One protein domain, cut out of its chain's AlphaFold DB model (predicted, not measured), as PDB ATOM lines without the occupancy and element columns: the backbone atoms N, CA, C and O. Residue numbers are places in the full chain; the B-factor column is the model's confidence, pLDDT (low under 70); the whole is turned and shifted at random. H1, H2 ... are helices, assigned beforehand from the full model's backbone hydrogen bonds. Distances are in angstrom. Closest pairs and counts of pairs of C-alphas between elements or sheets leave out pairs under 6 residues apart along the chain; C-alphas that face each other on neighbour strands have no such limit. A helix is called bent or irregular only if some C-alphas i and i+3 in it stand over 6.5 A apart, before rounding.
ATOM      1  N   THR A   5     -29.065 -21.890  21.538       82.25
ATOM      2  CA  THR A   5     -30.018 -22.882  22.048       82.25
ATOM      3  C   THR A   5     -29.562 -24.326  21.838       82.25
ATOM      4  O   THR A   5     -29.683 -25.142  22.750       82.25
ATOM      5  N   GLU A   6     -28.974 -24.647  20.684       79.44
ATOM      6  CA  GLU A   6     -28.508 -26.004  20.360       79.44
ATOM      7  C   GLU A   6     -27.313 -26.399  21.227       79.44
ATOM      8  O   GLU A   6     -27.257 -27.513  21.748       79.44
ATOM      9  N   ARG A   7     -26.388 -25.459  21.468       80.31
ATOM     10  CA  ARG A   7     -25.258 -25.677  22.385       80.31
ATOM     11  C   ARG A   7     -25.749 -25.955  23.805       80.31
ATOM     12  O   ARG A   7     -25.232 -26.844  24.476       80.31
ATOM     13  N   ASN A   8     -26.768 -25.227  24.258       85.62
ATOM     14  CA  ASN A   8     -27.356 -25.424  25.582       85.62
ATOM     15  C   ASN A   8     -28.139 -26.738  25.690       85.62
ATOM     16  O   ASN A   8     -28.080 -27.395  26.729       85.62
ATOM     17  N   ARG A   9     -28.850 -27.150  24.633       85.62
ATOM     18  CA  ARG A   9     -29.465 -28.485  24.545       85.62
ATOM     19  C   ARG A   9     -28.393 -29.563  24.688       85.62
ATOM     20  O   ARG A   9     -28.504 -30.406  25.566       85.62
ATOM     21  N   LEU A  10     -27.322 -29.483  23.909       84.19
ATOM     22  CA  LEU A  10     -26.256 -30.480  23.917       84.19
ATOM     23  C   LEU A  10     -25.538 -30.580  25.269       84.19
ATOM     24  O   LEU A  10     -25.340 -31.676  25.786       84.19
ATOM     25  N   ARG A  11     -25.234 -29.441  25.907       86.56
ATOM     26  CA  ARG A  11     -24.705 -29.419  27.283       86.56
ATOM     27  C   ARG A  11     -25.642 -30.108  28.277       86.56
ATOM     28  O   ARG A  11     -25.157 -30.807  29.159       86.56
ATOM     29  N   ARG A  12     -26.962 -29.916  28.152       90.38
ATOM     30  CA  ARG A  12     -27.954 -30.594  29.003       90.38
ATOM     31  C   ARG A  12     -27.936 -32.104  28.788       90.38
ATOM     32  O   ARG A  12     -27.850 -32.836  29.764       90.38
ATOM     33  N   LEU A  13     -27.925 -32.556  27.535       89.81
ATOM     34  CA  LEU A  13     -27.868 -33.984  27.210       89.81
ATOM     35  C   LEU A  13     -26.597 -34.648  27.765       89.81
ATOM     36  O   LEU A  13     -26.684 -35.705  28.383       89.81
ATOM     37  N   LEU A  14     -25.438 -33.998  27.613       90.12
ATOM     38  CA  LEU A  14     -24.170 -34.478  28.173       90.12
ATOM     39  C   LEU A  14     -24.207 -34.563  29.702       90.12
ATOM     40  O   LEU A  14     -23.788 -35.570  30.267       90.12
ATOM     41  N   LYS A  15     -24.729 -33.529  30.374       91.88
ATOM     42  CA  LYS A  15     -24.855 -33.511  31.839       91.88
ATOM     43  C   LYS A  15     -25.754 -34.632  32.347       91.88
ATOM     44  O   LYS A  15     -25.362 -35.321  33.284       91.88
ATOM     45  N   GLU A  16     -26.918 -34.831  31.732       94.25
ATOM     46  CA  GLU A  16     -27.844 -35.894  32.136       94.25
ATOM     47  C   GLU A  16     -27.263 -37.278  31.876       94.25
ATOM     48  O   GLU A  16     -27.290 -38.139  32.754       94.25
ATOM     49  N   SER A  17     -26.658 -37.477  30.707       93.38
ATOM     50  CA  SER A  17     -25.992 -38.734  30.387       93.38
ATOM     51  C   SER A  17     -24.867 -39.045  31.381       93.38
ATOM     52  O   SER A  17     -24.802 -40.156  31.905       93.38
ATOM     53  N   TYR A  18     -24.029 -38.064  31.728       94.62
ATOM     54  CA  TYR A  18     -23.011 -38.235  32.763       94.62
ATOM     55  C   TYR A  18     -23.635 -38.535  34.132       94.62
ATOM     56  O   TYR A  18     -23.202 -39.461  34.815       94.62
ATOM     57  N   ARG A  19     -24.680 -37.798  34.534       94.75
ATOM     58  CA  ARG A  19     -25.361 -37.982  35.825       94.75
ATOM     59  C   ARG A  19     -25.857 -39.414  36.010       94.75
ATOM     60  O   ARG A  19     -25.697 -39.945  37.105       94.75
ATOM     61  N   LEU A  20     -26.420 -40.017  34.963       94.94
ATOM     62  CA  LEU A  20     -26.942 -41.385  34.997       94.94
ATOM     63  C   LEU A  20     -25.842 -42.455  35.058       94.94
ATOM     64  O   LEU A  20     -26.072 -43.516  35.624       94.94
ATOM     65  N   ASN A  21     -24.652 -42.184  34.512       94.69
ATOM     66  CA  ASN A  21     -23.612 -43.204  34.323       94.69
ATOM     67  C   ASN A  21     -22.387 -43.054  35.247       94.69
ATOM     68  O   ASN A  21     -21.571 -43.967  35.346       94.69
ATOM     69  N   LYS A  22     -22.229 -41.927  35.954       94.38
ATOM     70  CA  LYS A  22     -21.007 -41.610  36.725       94.38
ATOM     71  C   LYS A  22     -20.745 -42.474  37.960       94.38
ATOM     72  O   LYS A  22     -19.626 -42.444  38.460       94.38
ATOM     73  N   LEU A  23     -21.739 -43.199  38.484       93.94
ATOM     74  CA  LEU A  23     -21.634 -43.868  39.792       93.94
ATOM     75  C   LEU A  23     -20.467 -44.859  39.863       93.94
ATOM     76  O   LEU A  23     -19.718 -44.842  40.837       93.94
ATOM     77  N   SER A  24     -20.278 -45.672  38.822       91.62
ATOM     78  CA  SER A  24     -19.174 -46.639  38.771       91.62
ATOM     79  C   SER A  24     -17.807 -45.945  38.806       91.62
ATOM     80  O   SER A  24     -16.948 -46.322  39.599       91.62
ATOM     81  N   LEU A  25     -17.636 -44.870  38.028       93.69
ATOM     82  CA  LEU A  25     -16.400 -44.087  37.989       93.69
ATOM     83  C   LEU A  25     -16.109 -43.388  39.325       93.69
ATOM     84  O   LEU A  25     -14.965 -43.367  39.770       93.69
ATOM     85  N   LEU A  26     -17.135 -42.833  39.980       92.25
ATOM     86  CA  LEU A  26     -16.973 -42.194  41.289       92.25
ATOM     87  C   LEU A  26     -16.536 -43.194  42.359       92.25
ATOM     88  O   LEU A  26     -15.709 -42.841  43.191       92.25
ATOM     89  N   LYS A  27     -17.047 -44.431  42.312       92.62
ATOM     90  CA  LYS A  27     -16.615 -45.495  43.223       92.62
ATOM     91  C   LYS A  27     -15.129 -45.809  43.043       92.62
ATOM     92  O   LYS A  27     -14.391 -45.758  44.013       92.62
ATOM     93  N   VAL A  28     -14.677 -46.012  41.801       92.19
ATOM     94  CA  VAL A  28     -13.250 -46.249  41.500       92.19
ATOM     95  C   VAL A  28     -12.376 -45.080  41.970       92.19
ATOM     96  O   VAL A  28     -11.328 -45.295  42.566       92.19
ATOM     97  N   SER A  29     -12.814 -43.841  41.726       91.44
ATOM     98  CA  SER A  29     -12.094 -42.638  42.162       91.44
ATOM     99  C   SER A  29     -11.982 -42.552  43.688       91.44
ATOM    100  O   SER A  29     -10.926 -42.187  44.198       91.44
ATOM    101  N   ALA A  30     -13.056 -42.894  44.409       91.12
ATOM    102  CA  ALA A  30     -13.090 -42.892  45.869       91.12
ATOM    103  C   ALA A  30     -12.198 -43.991  46.463       91.12
ATOM    104  O   ALA A  30     -11.415 -43.698  47.360       91.12
ATOM    105  N   ASP A  31     -12.245 -45.205  45.907       92.38
ATOM    106  CA  ASP A  31     -11.410 -46.342  46.329       92.38
ATOM    107  C   ASP A  31      -9.901 -46.051  46.173       92.38
ATOM    108  O   ASP A  31      -9.069 -46.670  46.832       92.38
ATOM    109  N   LYS A  32      -9.537 -45.110  45.293       90.25
ATOM    110  CA  LYS A  32      -8.156 -44.678  45.029       90.25
ATOM    111  C   LYS A  32      -7.768 -43.370  45.721       90.25
ATOM    112  O   LYS A  32      -6.664 -42.886  45.487       90.25
ATOM    113  N   GLU A  33      -8.672 -42.768  46.495       90.56
ATOM    114  CA  GLU A  33      -8.490 -41.443  47.110       90.56
ATOM    115  C   GLU A  33      -8.120 -40.340  46.094       90.56
ATOM    116  O   GLU A  33      -7.433 -39.365  46.401       90.56
ATOM    117  N   GLN A  34      -8.590 -40.470  44.849       89.56
ATOM    118  CA  GLN A  34      -8.321 -39.510  43.781       89.56
ATOM    119  C   GLN A  34      -9.489 -38.545  43.592       89.56
ATOM    120  O   GLN A  34     -10.658 -38.934  43.543       89.56
ATOM    121  N   TYR A  35      -9.163 -37.269  43.387       87.31
ATOM    122  CA  TYR A  35     -10.134 -36.247  43.007       87.31
ATOM    123  C   TYR A  35     -10.198 -36.097  41.489       87.31
ATOM    124  O   TYR A  35      -9.315 -35.506  40.866       87.31
ATOM    125  N   LEU A  36     -11.284 -36.580  40.888       89.25
ATOM    126  CA  LEU A  36     -11.477 -36.513  39.444       89.25
ATOM    127  C   LEU A  36     -12.178 -35.216  39.009       89.25
ATOM    128  O   LEU A  36     -13.288 -34.905  39.445       89.25
ATOM    129  N   ARG A  37     -11.561 -34.483  38.075       90.19
ATOM    130  CA  ARG A  37     -12.172 -33.344  37.369       90.19
ATOM    131  C   ARG A  37     -12.275 -33.673  35.881       90.19
ATOM    132  O   ARG A  37     -11.263 -33.917  35.237       90.19
ATOM    133  N   ILE A  38     -13.493 -33.670  35.337       90.12
ATOM    134  CA  ILE A  38     -13.762 -34.044  33.938       90.12
ATOM    135  C   ILE A  38     -14.231 -32.818  33.153       90.12
ATOM    136  O   ILE A  38     -15.208 -32.170  33.531       90.12
ATOM    137  N   LEU A  39     -13.566 -32.540  32.029       90.94
ATOM    138  CA  LEU A  39     -13.980 -31.531  31.058       90.94
ATOM    139  C   LEU A  39     -14.511 -32.216  29.795       90.94
ATOM    140  O   LEU A  39     -13.779 -32.927  29.112       90.94
ATOM    141  N   PHE A  40     -15.776 -31.964  29.460       87.81
ATOM    142  CA  PHE A  40     -16.365 -32.422  28.203       87.81
ATOM    143  C   PHE A  40     -16.199 -31.361  27.116       87.81
ATOM    144  O   PHE A  40     -16.686 -30.236  27.253       87.81
ATOM    145  N   THR A  41     -15.572 -31.744  26.008       83.50
ATOM    146  CA  THR A  41     -15.442 -30.914  24.806       83.50
ATOM    147  C   THR A  41     -16.041 -31.624  23.606       83.50
ATOM    148  O   THR A  41     -15.889 -32.831  23.443       83.50
ATOM    149  N   LEU A  42     -16.693 -30.862  22.739       77.19
ATOM    150  CA  LEU A  42     -17.228 -31.372  21.482       77.19
ATOM    151  C   LEU A  42     -16.212 -31.109  20.379       77.19
ATOM    152  O   LEU A  42     -15.772 -29.970  20.216       77.19
ATOM    153  N   SER A  43     -15.855 -32.143  19.624       75.00
ATOM    154  CA  SER A  43     -14.985 -31.983  18.464       75.00
ATOM    155  C   SER A  43     -15.695 -31.195  17.358       75.00
ATOM    156  O   SER A  43     -16.914 -31.270  17.189       75.00
ATOM    157  N   ASN A  44     -14.925 -30.469  16.543       66.44
ATOM    158  CA  ASN A  44     -15.458 -29.769  15.368       66.44
ATOM    159  C   ASN A  44     -16.149 -30.721  14.374       66.44
ATOM    160  O   ASN A  44     -17.075 -30.303  13.679       66.44
ATOM    161  N   SER A  45     -15.742 -31.994  14.327       64.81
ATOM    162  CA  SER A  45     -16.406 -33.029  13.528       64.81
ATOM    163  C   SER A  45     -17.822 -33.323  14.030       64.81
ATOM    164  O   SER A  45     -18.747 -33.323  13.224       64.81
ATOM    165  N   ALA A  46     -18.024 -33.434  15.348       61.78
ATOM    166  CA  ALA A  46     -19.340 -33.669  15.947       61.78
ATOM    167  C   ALA A  46     -20.338 -32.527  15.679       61.78
ATOM    168  O   ALA A  46     -21.546 -32.751  15.613       61.78
ATOM    169  N   TYR A  47     -19.852 -31.294  15.490       61.72
ATOM    170  CA  TYR A  47     -20.701 -30.158  15.113       61.72
ATOM    171  C   TYR A  47     -21.137 -30.172  13.645       61.72
ATOM    172  O   TYR A  47     -22.197 -29.620  13.346       61.72
ATOM    173  N   LYS A  48     -20.317 -30.740  12.750       57.16
ATOM    174  CA  LYS A  48     -20.552 -30.749  11.297       57.16
ATOM    175  C   LYS A  48     -21.376 -31.954  10.838       57.16
ATOM    176  O   LYS A  48     -22.179 -31.792   9.930       57.16
ATOM    177  N   SER A  49     -21.191 -33.127  11.450       55.69
ATOM    178  CA  SER A  49     -21.849 -34.373  11.023       55.69
ATOM    179  C   SER A  49     -23.249 -34.572  11.602       55.69
ATOM    180  O   SER A  49     -24.082 -35.219  10.977       55.69
ATOM    181  N   HIS A  50     -23.529 -34.017  12.782       57.72
ATOM    182  CA  HIS A  50     -24.804 -34.217  13.463       57.72
ATOM    183  C   HIS A  50     -25.500 -32.876  13.635       57.72
ATOM    184  O   HIS A  50     -25.210 -32.121  14.566       57.72
ATOM    185  N   THR A  51     -26.420 -32.553  12.727       57.47
ATOM    186  CA  THR A  51     -27.331 -31.406  12.858       57.47
ATOM    187  C   THR A  51     -28.072 -31.468  14.195       57.47
ATOM    188  O   THR A  51     -28.084 -30.467  14.915       57.47
ATOM    189  N   GLU A  52     -28.479 -32.661  14.642       64.12
ATOM    190  CA  GLU A  52     -29.065 -32.894  15.962       64.12
ATOM    191  C   GLU A  52     -28.549 -34.183  16.611       64.12
ATOM    192  O   GLU A  52     -28.978 -35.272  16.260       64.12
ATOM    193  N   LEU A  53     -27.653 -34.065  17.596       70.50
ATOM    194  CA  LEU A  53     -27.325 -35.193  18.473       70.50
ATOM    195  C   LEU A  53     -28.512 -35.469  19.403       70.50
ATOM    196  O   LEU A  53     -28.913 -34.605  20.194       70.50
ATOM    197  N   SER A  54     -29.070 -36.671  19.315       77.00
ATOM    198  CA  SER A  54     -30.116 -37.154  20.207       77.00
ATOM    199  C   SER A  54     -29.546 -37.564  21.568       77.00
ATOM    200  O   SER A  54     -28.352 -37.831  21.731       77.00
ATOM    201  N   PHE A  55     -30.418 -37.649  22.578       76.06
ATOM    202  CA  PHE A  55     -30.020 -38.190  23.878       76.06
ATOM    203  C   PHE A  55     -29.504 -39.624  23.754       76.06
ATOM    204  O   PHE A  55     -28.523 -39.962  24.403       76.06
ATOM    205  N   LYS A  56     -30.135 -40.444  22.902       80.81
ATOM    206  CA  LYS A  56     -29.795 -41.858  22.727       80.81
ATOM    207  C   LYS A  56     -28.344 -42.021  22.273       80.81
ATOM    208  O   LYS A  56     -27.611 -42.758  22.922       80.81
ATOM    209  N   GLU A  57     -27.927 -41.270  21.255       79.69
ATOM    210  CA  GLU A  57     -26.557 -41.301  20.716       79.69
ATOM    211  C   GLU A  57     -25.508 -40.852  21.742       79.69
ATOM    212  O   GLU A  57     -24.436 -41.441  21.847       79.69
ATOM    213  N   ILE A  58     -25.820 -39.826  22.536       82.62
ATOM    214  CA  ILE A  58     -24.917 -39.366  23.601       82.62
ATOM    215  C   ILE A  58     -24.871 -40.391  24.739       82.62
ATOM    216  O   ILE A  58     -23.804 -40.697  25.270       82.62
ATOM    217  N   SER A  59     -26.032 -40.926  25.117       83.62
ATOM    218  CA  SER A  59     -26.169 -41.860  26.229       83.62
ATOM    219  C   SER A  59     -25.494 -43.195  25.969       83.62
ATOM    220  O   SER A  59     -24.960 -43.764  26.913       83.62
ATOM    221  N   SER A  60     -25.465 -43.670  24.720       85.38
ATOM    222  CA  SER A  60     -24.830 -44.942  24.378       85.38
ATOM    223  C   SER A  60     -23.307 -44.868  24.468       85.38
ATOM    224  O   SER A  60     -22.683 -45.833  24.889       85.38
ATOM    225  N   GLY A  61     -22.703 -43.723  24.129       87.44
ATOM    226  CA  GLY A  61     -21.248 -43.541  24.197       87.44
ATOM    227  C   GLY A  61     -20.706 -43.202  25.592       87.44
ATOM    228  O   GLY A  61     -19.518 -43.381  25.855       87.44
ATOM    229  N   MET A  62     -21.547 -42.708  26.506       91.94
ATOM    230  CA  MET A  62     -21.091 -42.265  27.828       91.94
ATOM    231  C   MET A  62     -20.557 -43.406  28.715       91.94
ATOM    232  O   MET A  62     -19.471 -43.225  29.265       91.94
ATOM    233  N   PRO A  63     -21.224 -44.571  28.857       93.06
ATOM    234  CA  PRO A  63     -20.683 -45.690  29.630       93.06
ATOM    235  C   PRO A  63     -19.297 -46.122  29.149       93.06
ATOM    236  O   PRO A  63     -18.394 -46.292  29.964       93.06
ATOM    237  N   GLU A  64     -19.109 -46.226  27.831       91.94
ATOM    238  CA  GLU A  64     -17.826 -46.599  27.229       91.94
ATOM    239  C   GLU A  64     -16.735 -45.569  27.560       91.94
ATOM    240  O   GLU A  64     -15.635 -45.929  27.983       91.94
ATOM    241  N   LEU A  65     -17.043 -44.274  27.426       92.06
ATOM    242  CA  LEU A  65     -16.109 -43.197  27.749       92.06
ATOM    243  C   LEU A  65     -15.692 -43.224  29.228       92.06
ATOM    244  O   LEU A  65     -14.505 -43.122  29.535       92.06
ATOM    245  N   LEU A  66     -16.651 -43.370  30.146       94.06
ATOM    246  CA  LEU A  66     -16.370 -43.436  31.582       94.06
ATOM    247  C   LEU A  66     -15.629 -44.725  31.960       94.06
ATOM    248  O   LEU A  66     -14.799 -44.692  32.868       94.06
ATOM    249  N   GLY A  67     -15.879 -45.827  31.250       93.81
ATOM    250  CA  GLY A  67     -15.126 -47.075  31.371       93.81
ATOM    251  C   GLY A  67     -13.646 -46.875  31.051       93.81
ATOM    252  O   GLY A  67     -12.800 -47.167  31.890       93.81
ATOM    253  N   LYS A  68     -13.334 -46.242  29.913       93.50
ATOM    254  CA  LYS A  68     -11.949 -45.908  29.524       93.50
ATOM    255  C   LYS A  68     -11.251 -44.983  30.523       93.50
ATOM    256  O   LYS A  68     -10.053 -45.113  30.751       93.50
ATOM    257  N   ILE A  69     -11.977 -44.033  31.118       92.69
ATOM    258  CA  ILE A  69     -11.423 -43.191  32.191       92.69
ATOM    259  C   ILE A  69     -11.144 -44.051  33.424       92.69
ATOM    260  O   ILE A  69     -10.052 -43.970  33.973       92.69
ATOM    261  N   SER A  70     -12.102 -44.899  33.813       91.75
ATOM    262  CA  SER A  70     -11.976 -45.809  34.958       91.75
ATOM    263  C   SER A  70     -10.765 -46.732  34.815       91.75
ATOM    264  O   SER A  70     -10.028 -46.914  35.771       91.75
ATOM    265  N   GLU A  71     -10.522 -47.280  33.625       92.00
ATOM    266  CA  GLU A  71      -9.355 -48.122  33.327       92.00
ATOM    267  C   GLU A  71      -8.022 -47.388  33.462       92.00
ATOM    268  O   GLU A  71      -7.036 -48.002  33.844       92.00
ATOM    269  N   ARG A  72      -7.981 -46.084  33.174       88.62
ATOM    270  CA  ARG A  72      -6.757 -45.277  33.293       88.62
ATOM    271  C   ARG A  72      -6.449 -44.827  34.716       88.62
ATOM    272  O   ARG A  72      -5.310 -44.462  34.982       88.62
ATOM    273  N   ILE A  73      -7.462 -44.775  35.581       86.62
ATOM    274  CA  ILE A  73      -7.298 -44.409  36.997       86.62
ATOM    275  C   ILE A  73      -7.209 -45.632  37.924       86.62
ATOM    276  O   ILE A  73      -6.876 -45.476  39.099       86.62
ATOM    277  N   LYS A  74      -7.536 -46.833  37.424       73.12
ATOM    278  CA  LYS A  74      -7.294 -48.110  38.110       73.12
ATOM    279  C   LYS A  74      -5.800 -48.361  38.268       73.12
ATOM    280  O   LYS A  74      -5.440 -48.832  39.375       73.12
TER     281      LYS A  74
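This is residues 5 to 74 of the 74 residues of an uncharacterized protein of Ignavibacteria bacterium (UniProt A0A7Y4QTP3). The chain runs along the long axis three times: H1 and then H2 lead one way, residues 32 to 43 run back, and H4 goes the first way again, crossing H1 and packing alongside H2. Short H3 lies at the turn before H4 and touches no helix. The printed part has 70 residues with four named helices, H1 to H4 in order, and no named strand: all helix. It is only just loose, close to compact (radius of gyration of the C-alphas 13.3 A), and only just elongated, spanning 40 by 20 by 18 A.

H1, residues 5 to 21, begins at C-alpha 5 (-30.018, -22.882, 22.048) and measures 24.6 A. H2 is residues 23 to 31, 12.4 A; H3 is residues 44 to 49, 9.0 A. H4, residues 55 to 73, 27.0 A, ends at C-alpha 73 (-7.298, -44.409, 36.997); it is irregular, but only just: C-alphas 60 and 63 are 6.7 A apart.

H1 and H4 touch, the same way at a steep tilt of 53 degrees; their closest C-alphas, Ser 17 and Ser 59, are 5.2 A apart. H4 touches H2 with residues 66 to 73 alone, the same way at a shallow tilt of 15 degrees; the closest C-alphas, Leu 25 and Ser 70, are 5.6 A apart. H1 and H2 meet only through their link. H3 is apart from H1, H2 and H4. Every O i to N i+4 pair is within hydrogen-bond range in H1, H2 and H3, and 12 of 15 in H4.

The farthest C-alphas, Glu 33 and Thr 51, are 40.4 A apart. The printed part has no cut; the link H2 to H3 is long. Residues 44 to 52 have pLDDT under 70.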